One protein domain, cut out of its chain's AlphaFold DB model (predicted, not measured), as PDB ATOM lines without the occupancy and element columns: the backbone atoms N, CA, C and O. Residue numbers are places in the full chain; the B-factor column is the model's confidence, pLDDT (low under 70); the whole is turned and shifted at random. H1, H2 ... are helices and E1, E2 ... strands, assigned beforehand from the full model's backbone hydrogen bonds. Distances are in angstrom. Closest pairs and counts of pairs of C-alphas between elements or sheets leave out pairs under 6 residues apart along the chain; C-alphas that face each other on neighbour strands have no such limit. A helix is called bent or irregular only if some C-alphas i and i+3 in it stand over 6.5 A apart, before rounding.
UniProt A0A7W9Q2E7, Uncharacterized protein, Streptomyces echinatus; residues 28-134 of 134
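AT A GLANCE: This is residues 28 to 134 of the 134 residues of an uncharacterized protein of Streptomyces echinatus (UniProt A0A7W9Q2E7). A small body of short helices and one two-stranded hairpin has a long helical arm: H5 follows E2, crosses the end of H4 with its residues 113 to 117, and runs on away from the body, so that residues 121 to 134, of which 121 to 133 belong to H5, stick out free. In the body, H4 lies near the middle, with H1 close to it at Val 31 and the hairpin E1 and E2 close to it at Ile 82 of E1; residues 38 to 43 of H1 lie by the hairpin, while H2 packs across H1. The printed part has 107 residues with five named helices and two named strands, in the order H1 H2 H3 H4 E1 E2 H5; the class is mostly helix, and the sheet, E1 - E2, is antiparallel. The whole is only just loose, close to compact, with a radius of gyration of the C-alphas of 15.8 A and spans of 49 by 33 by 29 A.

HOW THE PARTS SIT: H1, residues 28 to 43, has a kink of 35 degrees near residue 35. H2, residues 50 to 56, only just touches residues 37 to 41 of H1, with 3 pairs of C-alphas within 8 A, the closest Tyr 38 and Val 53 at 7.0 A; they are about perpendicular at 84 degrees. H3, residues 65 to 68, is apart from H2 and meets H4, residues 71 to 78, only through their link. H1 and H4 are close but not clearly touching, the closest C-alphas being those of Val 31 and Leu 72, 7.3 A apart. E1, residues 82 to 89, bends by 68 degrees at residue 86 and forms a hairpin with E2, residues 97 to 103, antiparallel at 147 degrees; N 85 and O 100 are 2.9 A apart and N 100 and O 86 2.8 A, both within hydrogen-bond range. The closest C-alphas of H1 and E2, Ala 42 and Gly 103, are 3.7 A apart; those of H4 and E1, Leu 76 and Ile 82, are 5.9 A apart. H5, residues 106 to 133, touches H4 with residues 113 to 117 alone, about perpendicular at 73 degrees, the closest C-alphas being those of Asp 78 and Ala 113 at 5.4 A. Each O i to N i+4 pair is within hydrogen-bond range in H2 and H4, against 9 of 12 in H1 and 22 of 24 in H5; H3 is too short for such a pair.

IN THESE COORDINATES: H1 begins at C-alpha 28, (-16.361, -34.094, -33.330), and is 22.4 A long; it is only just irregular, C-alphas 33 and 36 being 7.0 A apart. E1 is 18.7 A long and E2 19.8 A. H5 is 42.0 A long, from C-alpha 106 at (-21.611, -31.215, -10.881) to C-alpha 133 at (-53.139, -39.617, -37.320); it is irregular, C-alphas 107 and 110 being 7.6 A apart.

THE WHOLE: The two C-alphas farthest apart, those of Lys 56 and Val 133, are 50.3 A apart. Without residues 121 to 134, which stand free, the body spans 34 by 28 by 24 A. The printed part has no cut and no long link. The mean pLDDT of the printed part is 92.6; residues 93, 94 and 134 are under 70.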
ATOM      1  N   GLU A  28     -16.345 -33.343 -34.588       95.81
ATOM      2  CA  GLU A  28     -16.361 -34.094 -33.330       95.81
ATOM      3  C   GLU A  28     -15.061 -33.862 -32.554       95.81
ATOM      4  O   GLU A  28     -15.113 -33.504 -31.381       95.81
ATOM      5  N   ALA A  29     -13.913 -33.896 -33.236       96.19
ATOM      6  CA  ALA A  29     -12.622 -33.519 -32.668       96.19
ATOM      7  C   ALA A  29     -12.622 -32.070 -32.163       96.19
ATOM      8  O   ALA A  29     -12.071 -31.776 -31.102       96.19
ATOM      9  N   TRP A  30     -13.275 -31.158 -32.891       96.44
ATOM     10  CA  TRP A  30     -13.455 -29.788 -32.424       96.44
ATOM     11  C   TRP A  30     -14.293 -29.717 -31.147       96.44
ATOM     12  O   TRP A  30     -13.923 -28.995 -30.222       96.44
ATOM     13  N   VAL A  31     -15.395 -30.473 -31.058       96.62
ATOM     14  CA  VAL A  31     -16.203 -30.533 -29.833       96.62
ATOM     15  C   VAL A  31     -15.381 -31.068 -28.666       96.62
ATOM     16  O   VAL A  31     -15.416 -30.457 -27.597       96.62
ATOM     17  N   ASP A  32     -14.623 -32.142 -28.860       96.69
ATOM     18  CA  ASP A  32     -13.766 -32.715 -27.819       96.69
ATOM     19  C   ASP A  32     -12.707 -31.715 -27.337       96.69
ATOM     20  O   ASP A  32     -12.482 -31.587 -26.132       96.69
ATOM     21  N   GLU A  33     -12.116 -30.937 -28.249       96.75
ATOM     22  CA  GLU A  33     -11.109 -29.936 -27.899       96.75
ATOM     23  C   GLU A  33     -11.697 -28.748 -27.122       96.75
ATOM     24  O   GLU A  33     -11.110 -28.287 -26.141       96.75
ATOM     25  N   VAL A  34     -12.863 -28.232 -27.528       97.00
ATOM     26  CA  VAL A  34     -13.429 -27.023 -26.908       97.00
ATOM     27  C   VAL A  34     -14.236 -27.307 -25.642       97.00
ATOM     28  O   VAL A  34     -14.354 -26.427 -24.787       97.00
ATOM     29  N   THR A  35     -14.803 -28.510 -25.497       97.31
ATOM     30  CA  THR A  35     -15.705 -28.866 -24.385       97.31
ATOM     31  C   THR A  35     -15.105 -28.610 -22.998       97.31
ATOM     32  O   THR A  35     -15.805 -27.999 -22.183       97.31
ATOM     33  N   PRO A  36     -13.838 -28.971 -22.699       97.81
ATOM     34  CA  PRO A  36     -13.236 -28.715 -21.390       97.81
ATOM     35  C   PRO A  36     -13.297 -27.245 -20.954       97.81
ATOM     36  O   PRO A  36     -13.594 -26.963 -19.794       97.81
ATOM     37  N   ALA A  37     -13.118 -26.294 -21.878       97.88
ATOM     38  CA  ALA A  37     -13.184 -24.866 -21.566       97.88
ATOM     39  C   ALA A  37     -14.595 -24.416 -21.143       97.88
ATOM     40  O   ALA A  37     -14.751 -23.536 -20.293       97.88
ATOM     41  N   TYR A  38     -15.635 -25.029 -21.711       97.56
ATOM     42  CA  TYR A  38     -17.021 -24.760 -21.323       97.56
ATOM     43  C   TYR A  38     -17.421 -25.472 -20.034       97.56
ATOM     44  O   TYR A  38     -18.245 -24.941 -19.291       97.56
ATOM     45  N   VAL A  39     -16.840 -26.641 -19.752       97.88
ATOM     46  CA  VAL A  39     -16.990 -27.312 -18.455       97.88
ATOM     47  C   VAL A  39     -16.388 -26.447 -17.350       97.88
ATOM     48  O   VAL A  39     -17.081 -26.159 -16.382       97.88
ATOM     49  N   GLU A  40     -15.172 -25.930 -17.544       97.94
ATOM     50  CA  GLU A  40     -14.529 -25.000 -16.607       97.94
ATOM     51  C   GLU A  40     -15.378 -23.733 -16.388       97.94
ATOM     52  O   GLU A  40     -15.627 -23.323 -15.253       97.94
ATOM     53  N   ALA A  41     -15.893 -23.134 -17.469       97.38
ATOM     54  CA  ALA A  41     -16.782 -21.977 -17.371       97.38
ATOM     55  C   ALA A  41     -18.082 -22.308 -16.614       97.38
ATOM     56  O   ALA A  41     -18.542 -21.508 -15.799       97.38
ATOM     57  N   ALA A  42     -18.660 -23.490 -16.836       97.44
ATOM     58  CA  ALA A  42     -19.827 -23.960 -16.101       97.44
ATOM     59  C   ALA A  42     -19.522 -24.178 -14.610       97.44
ATOM     60  O   ALA A  42     -20.320 -23.777 -13.763       97.44
ATOM     61  N   ASP A  43     -18.368 -24.758 -14.286       97.19
ATOM     62  CA  ASP A  43     -17.943 -25.018 -12.909       97.19
ATOM     63  C   ASP A  43     -17.678 -23.734 -12.114       97.19
ATOM     64  O   ASP A  43     -17.855 -23.723 -10.898       97.19
ATOM     65  N   SER A  44     -17.372 -22.620 -12.787       96.69
ATOM     66  CA  SER A  44     -17.266 -21.305 -12.135       96.69
ATOM     67  C   SER A  44     -18.581 -20.812 -11.504       96.69
ATOM     68  O   SER A  44     -18.568 -19.909 -10.667       96.69
ATOM     69  N   GLY A  45     -19.728 -21.349 -11.939       94.31
ATOM     70  CA  GLY A  45     -21.059 -20.905 -11.516       94.31
ATOM     71  C   GLY A  45     -21.460 -19.509 -12.014       94.31
ATOM     72  O   GLY A  45     -22.579 -19.075 -11.748       94.31
ATOM     73  N   GLN A  46     -20.590 -18.812 -12.750       96.31
ATOM     74  CA  GLN A  46     -20.881 -17.491 -13.298       96.31
ATOM     75  C   GLN A  46     -21.646 -17.600 -14.625       96.31
ATOM     76  O   GLN A  46     -21.394 -18.521 -15.407       96.31
ATOM     77  N   PRO A  47     -22.577 -16.676 -14.918       96.56
ATOM     78  CA  PRO A  47     -23.192 -16.599 -16.236       96.56
ATOM     79  C   PRO A  47     -22.163 -16.262 -17.325       96.56
ATOM     80  O   PRO A  47     -21.301 -15.409 -17.125       96.56
ATOM     81  N   PHE A  48     -22.272 -16.893 -18.494       95.31
ATOM     82  CA  PHE A  48     -21.383 -16.646 -19.630       95.31
ATOM     83  C   PHE A  48     -22.094 -16.785 -20.979       95.31
ATOM     84  O   PHE A  48     -23.132 -17.440 -21.113       95.31
ATOM     85  N   THR A  49     -21.493 -16.199 -22.014       94.31
ATOM     86  CA  THR A  49     -21.860 -16.451 -23.414       94.31
ATOM     87  C   THR A  49     -20.836 -17.358 -24.097       94.31
ATOM     88  O   THR A  49     -19.670 -17.412 -23.707       94.31
ATOM     89  N   ILE A  50     -21.253 -18.066 -25.151       94.19
ATOM     90  CA  ILE A  50     -20.357 -18.956 -25.914       94.19
ATOM     91  C   ILE A  50     -19.199 -18.174 -26.541       94.19
ATOM     92  O   ILE A  50     -18.044 -18.579 -26.450       94.19
ATOM     93  N   ASP A  51     -19.504 -17.012 -27.127       90.81
ATOM     94  CA  ASP A  51     -18.500 -16.153 -27.759       90.81
ATOM     95  C   ASP A  51     -17.483 -15.614 -26.742       90.81
ATOM     96  O   ASP A  51     -16.295 -15.554 -27.055       90.81
ATOM     97  N   GLU A  52     -17.906 -15.278 -25.517       92.06
ATOM     98  CA  GLU A  52     -16.973 -14.854 -24.469       92.06
ATOM     99  C   GLU A  52     -15.962 -15.936 -24.111       92.06
ATOM    100  O   GLU A  52     -14.770 -15.641 -24.062       92.06
ATOM    101  N   VAL A  53     -16.415 -17.169 -23.861       94.62
ATOM    102  CA  VAL A  53     -15.514 -18.275 -23.498       94.62
ATOM    103  C   VAL A  53     -14.556 -18.558 -24.654       94.62
ATOM    104  O   VAL A  53     -13.344 -18.588 -24.445       94.62
ATOM    105  N   ALA A  54     -15.074 -18.647 -25.884       93.38
ATOM    106  CA  ALA A  54     -14.261 -18.862 -27.076       93.38
ATOM    107  C   ALA A  54     -13.194 -17.776 -27.282       93.38
ATOM    108  O   ALA A  54     -12.067 -18.087 -27.662       93.38
ATOM    109  N   ARG A  55     -13.511 -16.497 -27.030       90.88
ATOM    110  CA  ARG A  55     -12.531 -15.398 -27.107       90.88
ATOM    111  C   ARG A  55     -11.514 -15.456 -25.973       90.88
ATOM    112  O   ARG A  55     -10.321 -15.407 -26.245       90.88
ATOM    113  N   LYS A  56     -11.978 -15.564 -24.725       92.25
ATOM    114  CA  LYS A  56     -11.126 -15.555 -23.525       92.25
ATOM    115  C   LYS A  56     -10.107 -16.696 -23.543       92.25
ATOM    116  O   LYS A  56      -8.970 -16.496 -23.137       92.25
ATOM    117  N   LYS A  57     -10.511 -17.870 -24.034       93.00
ATOM    118  CA  LYS A  57      -9.682 -19.083 -24.097       93.00
ATOM    119  C   LYS A  57      -9.035 -19.314 -25.471       93.00
ATOM    120  O   LYS A  57      -8.385 -20.332 -25.650       93.00
ATOM    121  N   GLN A  58      -9.215 -18.389 -26.423       92.75
ATOM    122  CA  GLN A  58      -8.685 -18.477 -27.794       92.75
ATOM    123  C   GLN A  58      -8.987 -19.823 -28.480       92.75
ATOM    124  O   GLN A  58      -8.130 -20.414 -29.134       92.75
ATOM    125  N   LEU A  59     -10.218 -20.314 -28.314       94.38
ATOM    126  CA  LEU A  59     -10.628 -21.622 -28.825       94.38
ATOM    127  C   LEU A  59     -10.638 -21.642 -30.360       94.38
ATOM    128  O   LEU A  59     -10.942 -20.609 -30.971       94.38
ATOM    129  N   PRO A  60     -10.360 -22.798 -30.989       95.00
ATOM    130  CA  PRO A  60     -10.489 -22.948 -32.430       95.00
ATOM    131  C   PRO A  60     -11.935 -22.751 -32.894       95.00
ATOM    132  O   PRO A  60     -12.894 -22.941 -32.138       95.00
ATOM    133  N   ASP A  61     -12.098 -22.399 -34.163       94.19
ATOM    134  CA  ASP A  61     -13.392 -22.421 -34.832       94.19
ATOM    135  C   ASP A  61     -13.672 -23.825 -35.422       94.19
ATOM    136  O   ASP A  61     -12.736 -24.535 -35.807       94.19
ATOM    137  N   PRO A  62     -14.949 -24.240 -35.509       94.75
ATOM    138  CA  PRO A  62     -15.324 -25.516 -36.115       94.75
ATOM    139  C   PRO A  62     -15.151 -25.467 -37.646       94.75
ATOM    140  O   PRO A  62     -15.057 -24.366 -38.198       94.75
ATOM    141  N   PRO A  63     -15.219 -26.612 -38.356       94.44
ATOM    142  CA  PRO A  63     -15.060 -26.672 -39.819       94.44
ATOM    143  C   PRO A  63     -15.945 -25.683 -40.594       94.44
ATOM    144  O   PRO A  63     -15.557 -25.116 -41.619       94.44
ATOM    145  N   HIS A  64     -17.158 -25.432 -40.091       92.75
ATOM    146  CA  HIS A  64     -18.112 -24.473 -40.640       92.75
ATOM    147  C   HIS A  64     -18.574 -23.473 -39.567       92.75
ATOM    148  O   HIS A  64     -19.677 -23.596 -39.016       92.75
ATOM    149  N   PRO A  65     -17.787 -22.412 -39.299       89.62
ATOM    150  CA  PRO A  65     -18.025 -21.492 -38.183       89.62
ATOM    151  C   PRO A  65     -19.391 -20.803 -38.248       89.62
ATOM    152  O   PRO A  65     -20.016 -20.516 -37.234       89.62
ATOM    153  N   LYS A  66     -19.916 -20.548 -39.449       87.00
ATOM    154  CA  LYS A  66     -21.190 -19.831 -39.606       87.00
ATOM    155  C   LYS A  66     -22.410 -20.621 -39.119       87.00
ATOM    156  O   LYS A  66     -23.416 -19.999 -38.795       87.00
ATOM    157  N   SER A  67     -22.340 -21.951 -39.068       88.44
ATOM    158  CA  SER A  67     -23.491 -22.815 -38.766       88.44
ATOM    159  C   SER A  67     -23.263 -23.757 -37.583       88.44
ATOM    160  O   SER A  67     -24.212 -24.076 -36.871       88.44
ATOM    161  N   GLN A  68     -22.025 -24.179 -37.327       92.31
ATOM    162  CA  GLN A  68     -21.740 -25.245 -36.362       92.31
ATOM    163  C   GLN A  68     -21.613 -24.768 -34.908       92.31
ATOM    164  O   GLN A  68     -21.865 -25.546 -33.985       92.31
ATOM    165  N   TRP A  69     -21.334 -23.478 -34.683       91.38
ATOM    166  CA  TRP A  69     -21.314 -22.893 -33.336       91.38
ATOM    167  C   TRP A  69     -22.660 -23.041 -32.607       91.38
ATOM    168  O   TRP A  69     -22.687 -23.197 -31.388       91.38
ATOM    169  N   GLY A  70     -23.781 -23.039 -33.339       89.69
ATOM    170  CA  GLY A  70     -25.122 -23.184 -32.762       89.69
ATOM    171  C   GLY A  70     -25.424 -24.579 -32.199       89.69
ATOM    172  O   GLY A  70     -26.285 -24.705 -31.330       89.69
ATOM    173  N   GLY A  71     -24.711 -25.618 -32.649       93.44
ATOM    174  CA  GLY A  71     -24.902 -26.994 -32.174       93.44
ATOM    175  C   GLY A  71     -24.282 -27.261 -30.801       93.44
ATOM    176  O   GLY A  71     -24.810 -28.058 -30.024       93.44
ATOM    177  N   LEU A  72     -23.198 -26.554 -30.466       95.50
ATOM    178  CA  LEU A  72     -22.447 -26.774 -29.231       95.50
ATOM    179  C   LEU A  72     -23.291 -26.539 -27.959       95.50
ATOM    180  O   LEU A  72     -23.318 -27.429 -27.108       95.50
ATOM    181  N   PRO A  73     -24.044 -25.428 -27.807       95.06
ATOM    182  CA  PRO A  73     -24.890 -25.224 -26.631       95.06
ATOM    183  C   PRO A  73     -25.913 -26.335 -26.427       95.06
ATOM    184  O   PRO A  73     -26.125 -26.762 -25.296       95.06
ATOM    185  N   ALA A  74     -26.517 -26.831 -27.510       94.38
ATOM    186  CA  ALA A  74     -27.477 -27.925 -27.427       94.38
ATOM    187  C   ALA A  74     -26.816 -29.191 -26.859       94.38
ATOM    188  O   ALA A  74     -27.360 -29.790 -25.934       94.38
ATOM    189  N   ARG A  75     -25.607 -29.538 -27.326       95.25
ATOM    190  CA  ARG A  75     -24.834 -30.675 -26.794       95.25
ATOM    191  C   ARG A  75     -24.494 -30.508 -25.313       95.25
ATOM    192  O   ARG A  75     -24.710 -31.427 -24.528       95.25
ATOM    193  N   LEU A  76     -24.031 -29.326 -24.907       96.81
ATOM    194  CA  LEU A  76     -23.701 -29.041 -23.505       96.81
ATOM    195  C   LEU A  76     -24.938 -29.096 -22.594       96.81
ATOM    196  O   LEU A  76     -24.854 -29.549 -21.452       96.81
ATOM    197  N   GLN A  77     -26.100 -28.661 -23.084       96.12
ATOM    198  CA  GLN A  77     -27.367 -28.804 -22.365       96.12
ATOM    199  C   GLN A  77     -27.799 -30.264 -22.229       96.12
ATOM    200  O   GLN A  77     -28.335 -30.646 -21.188       96.12
ATOM    201  N   ASP A  78     -27.580 -31.074 -23.263       94.94
ATOM    202  CA  ASP A  78     -27.934 -32.496 -23.266       94.94
ATOM    203  C   ASP A  78     -27.058 -33.321 -22.338       94.94
ATOM    204  O   ASP A  78     -27.552 -34.223 -21.663       94.94
ATOM    205  N   ALA A  79     -25.782 -32.956 -22.250       95.38
ATOM    206  CA  ALA A  79     -24.856 -33.468 -21.251       95.38
ATOM    207  C   ALA A  79     -25.163 -32.946 -19.831       95.38
ATOM    208  O   ALA A  79     -24.497 -33.322 -18.872       95.38
ATOM    209  N   GLY A  80     -26.156 -32.061 -19.681       97.19
ATOM    210  CA  GLY A  80     -26.539 -31.479 -18.400       97.19
ATOM    211  C   GLY A  80     -25.494 -30.529 -17.817       97.19
ATOM    212  O   GLY A  80     -25.562 -30.253 -16.628       97.19
ATOM    213  N   ILE A  81     -24.544 -30.032 -18.618       97.75
ATOM    214  CA  ILE A  81     -23.432 -29.173 -18.174       97.75
ATOM    215  C   ILE A  81     -23.909 -27.736 -17.956       97.75
ATOM    216  O   ILE A  81     -23.541 -27.100 -16.968       97.75
ATOM    217  N   ILE A  82     -24.743 -27.225 -18.864       97.75
ATOM    218  CA  ILE A  82     -25.243 -25.846 -18.831       97.75
ATOM    219  C   ILE A  82     -26.767 -25.797 -18.870       97.75
ATOM    220  O   ILE A  82     -27.442 -26.684 -19.398       97.75
ATOM    221  N   ARG A  83     -27.325 -24.698 -18.369       96.31
ATOM    222  CA  ARG A  83     -28.741 -24.350 -18.511       96.31
ATOM    223  C   ARG A  83     -28.893 -22.896 -18.931       96.31
ATOM    224  O   ARG A  83     -28.008 -22.075 -18.706       96.31
ATOM    225  N   HIS A  84     -30.035 -22.587 -19.540       96.19
ATOM    226  CA  HIS A  84     -30.377 -21.210 -19.877       96.19
ATOM    227  C   HIS A  84     -30.460 -20.367 -18.599       96.19
ATOM    228  O   HIS A  84     -31.099 -20.781 -17.626       96.19
ATOM    229  N   HIS A  85     -29.798 -19.214 -18.609       96.31
ATOM    230  CA  HIS A  85     -29.847 -18.235 -17.528       96.31
ATOM    231  C   HIS A  85     -30.722 -17.040 -17.908       96.31
ATOM    232  O   HIS A  85     -31.564 -16.620 -17.121       96.31
ATOM    233  N   GLY A  86     -30.559 -16.536 -19.130       95.31
ATOM    234  CA  GLY A  86     -31.270 -15.370 -19.626       95.31
ATOM    235  C   GLY A  86     -30.695 -14.908 -20.955       95.31
ATOM    236  O   GLY A  86     -30.084 -15.680 -21.692       95.31
ATOM    237  N   TYR A  87     -30.849 -13.620 -21.229       93.50
ATOM    238  CA  TYR A  87     -30.336 -12.992 -22.436       93.50
ATOM    239  C   TYR A  87     -29.374 -11.864 -22.092       93.50
ATOM    240  O   TYR A  87     -29.521 -11.206 -21.063       93.50
ATOM    241  N   GLY A  88     -28.403 -11.629 -22.966       87.25
ATOM    242  CA  GLY A  88     -27.395 -10.594 -22.787       87.25
ATOM    243  C   GLY A  88     -26.929 -10.016 -24.119       87.25
ATOM    244  O   GLY A  88     -27.212 -10.587 -25.177       87.25
ATOM    245  N   PRO A  89     -26.235  -8.868 -24.095       85.00
ATOM    246  CA  PRO A  89     -25.671  -8.281 -25.299       85.00
ATOM    247  C   PRO A  89     -24.527  -9.149 -25.837       85.00
ATOM    248  O   PRO A  89     -23.703  -9.665 -25.084       85.00
ATOM    249  N   SER A  90     -24.442  -9.290 -27.159       75.25
ATOM    250  CA  SER A  90     -23.289  -9.926 -27.794       75.25
ATOM    251  C   SER A  90     -22.058  -9.022 -27.709       75.25
ATOM    252  O   SER A  90     -22.090  -7.873 -28.155       75.25
ATOM    253  N   ALA A  91     -20.937  -9.566 -27.225       73.38
ATOM    254  CA  ALA A  91     -19.642  -8.885 -27.277       73.38
ATOM    255  C   ALA A  91     -19.201  -8.602 -28.726       73.38
ATOM    256  O   ALA A  91     -18.664  -7.534 -29.020       73.38
ATOM    257  N   ARG A  92     -19.479  -9.538 -29.648       71.94
ATOM    258  CA  ARG A  92     -19.198  -9.404 -31.086       71.94
ATOM    259  C   ARG A  92     -20.077  -8.358 -31.766       71.94
ATOM    260  O   ARG A  92     -19.595  -7.593 -32.594       71.94
ATOM    261  N   ALA A  93     -21.370  -8.370 -31.470       68.69
ATOM    262  CA  ALA A  93     -22.360  -7.544 -32.141       68.69
ATOM    263  C   ALA A  93     -23.187  -6.824 -31.078       68.69
ATOM    264  O   ALA A  93     -24.263  -7.283 -30.729       68.69
ATOM    265  N   ARG A  94     -22.690  -5.688 -30.566       66.62
ATOM    266  CA  ARG A  94     -23.252  -4.929 -29.421       66.62
ATOM    267  C   ARG A  94     -24.764  -4.622 -29.487       66.62
ATOM    268  O   ARG A  94     -25.340  -4.226 -28.483       66.62
ATOM    269  N   LYS A  95     -25.402  -4.790 -30.652       74.88
ATOM    270  CA  LYS A  95     -26.846  -4.609 -30.894       74.88
ATOM    271  C   LYS A  95     -27.645  -5.923 -30.986       74.88
ATOM    272  O   LYS A  95     -28.857  -5.881 -31.163       74.88
ATOM    273  N   SER A  96     -26.994  -7.079 -30.899       81.25
ATOM    274  CA  SER A  96     -27.610  -8.406 -30.971       81.25
ATOM    275  C   SER A  96     -27.772  -9.003 -29.579       81.25
ATOM    276  O   SER A  96     -26.829  -9.026 -28.786       81.25
ATOM    277  N   LEU A  97     -28.969  -9.525 -29.313       88.69
ATOM    278  CA  LEU A  97     -29.287 -10.278 -28.106       88.69
ATOM    279  C   LEU A  97     -28.832 -11.734 -28.279       88.69
ATOM    280  O   LEU A  97     -29.131 -12.358 -29.298       88.69
ATOM    281  N   VAL A  98     -28.118 -12.281 -27.299       90.69
ATOM    282  CA  VAL A  98     -27.657 -13.676 -27.301       90.69
ATOM    283  C   VAL A  98     -28.084 -14.396 -26.032       90.69
ATOM    284  O   VAL A  98     -28.322 -13.776 -24.996       90.69
ATOM    285  N   TYR A  99     -28.169 -15.721 -26.123       94.38
ATOM    286  CA  TYR A  99     -28.385 -16.570 -24.960       94.38
ATOM    287  C   TYR A  99     -27.206 -16.485 -23.992       94.38
ATOM    288  O   TYR A  99     -26.046 -16.618 -24.390       94.38
ATOM    289  N   VAL A 100     -27.538 -16.313 -22.717       96.12
ATOM    290  CA  VAL A 100     -26.616 -16.409 -21.590       96.12
ATOM    291  C   VAL A 100     -26.863 -17.736 -20.889       96.12
ATOM    292  O   VAL A 100     -28.003 -18.123 -20.597       96.12
ATOM    293  N   TRP A 101     -25.772 -18.434 -20.621       97.25
ATOM    294  CA  TRP A 101     -25.746 -19.753 -20.017       97.25
ATOM    295  C   TRP A 101     -25.182 -19.670 -18.608       97.25
ATOM    296  O   TRP A 101     -24.407 -18.774 -18.295       97.25
ATOM    297  N   ILE A 102     -25.567 -20.614 -17.760       97.75
ATOM    298  CA  ILE A 102     -24.965 -20.819 -16.443       97.75
ATOM    299  C   ILE A 102     -24.739 -22.313 -16.240       97.75
ATOM    300  O   ILE A 102     -25.507 -23.139 -16.753       97.75
ATOM    301  N   GLY A 103     -23.690 -22.661 -15.503       97.50
ATOM    302  CA  GLY A 103     -23.398 -24.046 -15.177       97.50
ATOM    303  C   GLY A 103     -24.487 -24.714 -14.342       97.50
ATOM    304  O   GLY A 103     -25.179 -24.093 -13.529       97.50
ATOM    305  N   VAL A 104     -24.638 -26.014 -14.558       97.56
ATOM    306  CA  VAL A 104     -25.349 -26.916 -13.655       97.56
ATOM    307  C   VAL A 104     -24.324 -27.479 -12.668       97.56
ATOM    308  O   VAL A 104     -23.286 -27.980 -13.118       97.56
ATOM    309  N   PRO A 105     -24.595 -27.438 -11.347       95.94
ATOM    310  CA  PRO A 105     -23.698 -28.022 -10.356       95.94
ATOM    311  C   PRO A 105     -23.381 -29.480 -10.682       95.94
ATOM    312  O   PRO A 105     -24.282 -30.237 -11.052       95.94
ATOM    313  N   VAL A 106     -22.119 -29.881 -10.508       94.81
ATOM    314  CA  VAL A 106     -21.611 -31.215 -10.881       94.81
ATOM    315  C   VAL A 106     -22.500 -32.341 -10.344       94.81
ATOM    316  O   VAL A 106     -22.875 -33.237 -11.098       94.81
ATOM    317  N   ALA A 107     -22.940 -32.232  -9.086       96.06
ATOM    318  CA  ALA A 107     -23.814 -33.204  -8.422       96.06
ATOM    319  C   ALA A 107     -25.176 -33.423  -9.118       96.06
ATOM    320  O   ALA A 107     -25.829 -34.441  -8.898       96.06
ATOM    321  N   HIS A 108     -25.620 -32.487  -9.959       95.62
ATOM    322  CA  HIS A 108     -26.914 -32.536 -10.639       95.62
ATOM    323  C   HIS A 108     -26.818 -32.815 -12.143       95.62
ATOM    324  O   HIS A 108     -27.858 -33.026 -12.771       95.62
ATOM    325  N   ARG A 109     -25.614 -32.837 -12.731       96.25
ATOM    326  CA  ARG A 109     -25.428 -32.956 -14.189       96.25
ATOM    327  C   ARG A 109     -26.108 -34.194 -14.763       96.25
ATOM    328  O   ARG A 109     -26.919 -34.063 -15.675       96.25
ATOM    329  N   GLU A 110     -25.874 -35.366 -14.175       96.31
ATOM    330  CA  GLU A 110     -26.455 -36.617 -14.681       96.31
ATOM    331  C   GLU A 110     -27.984 -36.649 -14.547       96.31
ATOM    332  O   GLU A 110     -28.688 -37.081 -15.458       96.31
ATOM    333  N   ALA A 111     -28.527 -36.124 -13.446       95.81
ATOM    334  CA  ALA A 111     -29.973 -36.029 -13.266       95.81
ATOM    335  C   ALA A 111     -30.617 -35.107 -14.317       95.81
ATOM    336  O   ALA A 111     -31.665 -35.437 -14.879       95.81
ATOM    337  N   VAL A 112     -29.977 -33.972 -14.621       95.50
ATOM    338  CA  VAL A 112     -30.430 -33.044 -15.665       95.50
ATOM    339  C   VAL A 112     -30.307 -33.677 -17.051       95.50
ATOM    340  O   VAL A 112     -31.260 -33.604 -17.829       95.50
ATOM    341  N   ALA A 113     -29.183 -34.330 -17.351       95.81
ATOM    342  CA  ALA A 113     -28.948 -35.011 -18.620       95.81
ATOM    343  C   ALA A 113     -29.995 -36.108 -18.863       95.81
ATOM    344  O   ALA A 113     -30.624 -36.154 -19.922       95.81
ATOM    345  N   ARG A 114     -30.269 -36.942 -17.852       95.88
ATOM    346  CA  ARG A 114     -31.318 -37.965 -17.909       95.88
ATOM    347  C   ARG A 114     -32.689 -37.358 -18.199       95.88
ATOM    348  O   ARG A 114     -33.329 -37.766 -19.167       95.88
ATOM    349  N   ARG A 115     -33.091 -36.328 -17.444       95.56
ATOM    350  CA  ARG A 115     -34.370 -35.633 -17.660       95.56
ATOM    351  C   ARG A 115     -34.488 -35.096 -19.089       95.56
ATOM    352  O   ARG A 115     -35.525 -35.241 -19.727       95.56
ATOM    353  N   ARG A 116     -33.416 -34.513 -19.635       92.75
ATOM    354  CA  ARG A 116     -33.385 -34.014 -21.021       92.75
ATOM    355  C   ARG A 116     -33.547 -35.127 -22.055       92.75
ATOM    356  O   ARG A 116     -34.276 -34.943 -23.033       92.75
ATOM    357  N   ARG A 117     -32.892 -36.275 -21.852       93.12
ATOM    358  CA  ARG A 117     -33.033 -37.449 -22.730       93.12
ATOM    359  C   ARG A 117     -34.479 -37.949 -22.746       93.12
ATOM    360  O   ARG A 117     -35.026 -38.167 -23.829       93.12
ATOM    361  N   GLU A 118     -35.107 -38.043 -21.577       94.69
ATOM    362  CA  GLU A 118     -36.513 -38.434 -21.413       94.69
ATOM    363  C   GLU A 118     -37.468 -37.431 -22.084       94.69
ATOM    364  O   GLU A 118     -38.285 -37.824 -22.917       94.69
ATOM    365  N   GLU A 119     -37.308 -36.126 -21.824       94.00
ATOM    366  CA  GLU A 119     -38.100 -35.053 -22.450       94.00
ATOM    367  C   GLU A 119     -38.055 -35.135 -23.987       94.00
ATOM    368  O   GLU A 119     -39.073 -34.974 -24.667       94.00
ATOM    369  N   ARG A 120     -36.879 -35.396 -24.569       90.50
ATOM    370  CA  ARG A 120     -36.722 -35.524 -26.024       90.50
ATOM    371  C   ARG A 120     -37.292 -36.820 -26.577       90.50
ATOM    372  O   ARG A 120     -37.823 -36.809 -27.687       90.50
ATOM    373  N   ALA A 121     -37.162 -37.929 -25.855       92.62
ATOM    374  CA  ALA A 121     -37.803 -39.183 -26.235       92.62
ATOM    375  C   ALA A 121     -39.328 -39.008 -26.278       92.62
ATOM    376  O   ALA A 121     -39.941 -39.326 -27.296       92.62
ATOM    377  N   ALA A 122     -39.907 -38.374 -25.254       94.75
ATOM    378  CA  ALA A 122     -41.332 -38.065 -25.194       94.75
ATOM    379  C   ALA A 122     -41.784 -37.156 -26.351       94.75
ATOM    380  O   ALA A 122     -42.758 -37.465 -27.035       94.75
ATOM    381  N   ARG A 123     -41.047 -36.073 -26.647       94.38
ATOM    382  CA  ARG A 123     -41.359 -35.189 -27.791       94.38
ATOM    383  C   ARG A 123     -41.299 -35.917 -29.134       94.38
ATOM    384  O   ARG A 123     -42.136 -35.669 -29.997       94.38
ATOM    385  N   ARG A 124     -40.313 -36.800 -29.324       93.25
ATOM    386  CA  ARG A 124     -40.192 -37.610 -30.546       93.25
ATOM    387  C   ARG A 124     -41.353 -38.590 -30.685       93.25
ATOM    388  O   ARG A 124     -41.921 -38.672 -31.769       93.25
ATOM    389  N   ALA A 125     -41.738 -39.264 -29.601       94.75
ATOM    390  CA  ALA A 125     -42.893 -40.158 -29.585       94.75
ATOM    391  C   ALA A 125     -44.195 -39.408 -29.912       94.75
ATOM    392  O   ALA A 125     -44.942 -39.838 -30.785       94.75
ATOM    393  N   ALA A 126     -44.418 -38.239 -29.299       94.38
ATOM    394  CA  ALA A 126     -45.590 -37.407 -29.570       94.38
ATOM    395  C   ALA A 126     -45.666 -36.959 -31.040       94.38
ATOM    396  O   ALA A 126     -46.728 -37.023 -31.654       94.38
ATOM    397  N   ARG A 127     -44.532 -36.549 -31.630       94.19
ATOM    398  CA  ARG A 127     -44.472 -36.175 -33.050       94.19
ATOM    399  C   ARG A 127     -44.762 -37.362 -33.973       94.19
ATOM    400  O   ARG A 127     -45.452 -37.183 -34.969       94.19
ATOM    401  N   ALA A 128     -44.239 -38.545 -33.656       93.25
ATOM    402  CA  ALA A 128     -44.494 -39.752 -34.439       93.25
ATOM    403  C   ALA A 128     -45.976 -40.149 -34.395       93.25
ATOM    404  O   ALA A 128     -46.527 -40.550 -35.412       93.25
ATOM    405  N   GLU A 129     -46.633 -39.994 -33.245       92.06
ATOM    406  CA  GLU A 129     -48.060 -40.289 -33.114       92.06
ATOM    407  C   GLU A 129     -48.923 -39.301 -33.907       92.06
ATOM    408  O   GLU A 129     -49.792 -39.714 -34.666       92.06
ATOM    409  N   GLN A 130     -48.615 -38.002 -33.838       90.12
ATOM    410  CA  GLN A 130     -49.292 -36.985 -34.655       90.12
ATOM    411  C   GLN A 130     -49.172 -37.257 -36.162       90.12
ATOM    412  O   GLN A 130     -50.109 -36.989 -36.902       90.12
ATOM    413  N   GLN A 131     -48.042 -37.807 -36.615       89.81
ATOM    414  CA  GLN A 131     -47.826 -38.164 -38.021       89.81
ATOM    415  C   GLN A 131     -48.577 -39.420 -38.470       89.81
ATOM    416  O   GLN A 131     -48.756 -39.596 -39.665       89.81
ATOM    417  N   LYS A 132     -48.989 -40.299 -37.550       84.81
ATOM    418  CA  LYS A 132     -49.812 -41.474 -37.886       84.81
ATOM    419  C   LYS A 132     -51.299 -41.144 -38.005       84.81
ATOM    420  O   LYS A 132     -52.034 -41.904 -38.621       84.81
ATOM    421  N   VAL A 133     -51.738 -40.068 -37.348       78.19
ATOM    422  CA  VAL A 133     -53.139 -39.617 -37.320       78.19
ATOM    423  C   VAL A 133     -53.451 -38.635 -38.463       78.19
ATOM    424  O   VAL A 133     -54.622 -38.421 -38.770       78.19
ATOM    425  N   ALA A 134     -52.421 -38.045 -39.078       63.44
ATOM    426  CA  ALA A 134     -52.516 -37.130 -40.219       63.44
ATOM    427  C   ALA A 134     -52.439 -37.875 -41.557       63.44
ATOM    428  O   ALA A 134     -53.136 -37.433 -42.497       63.44
TER     429      ALA A 134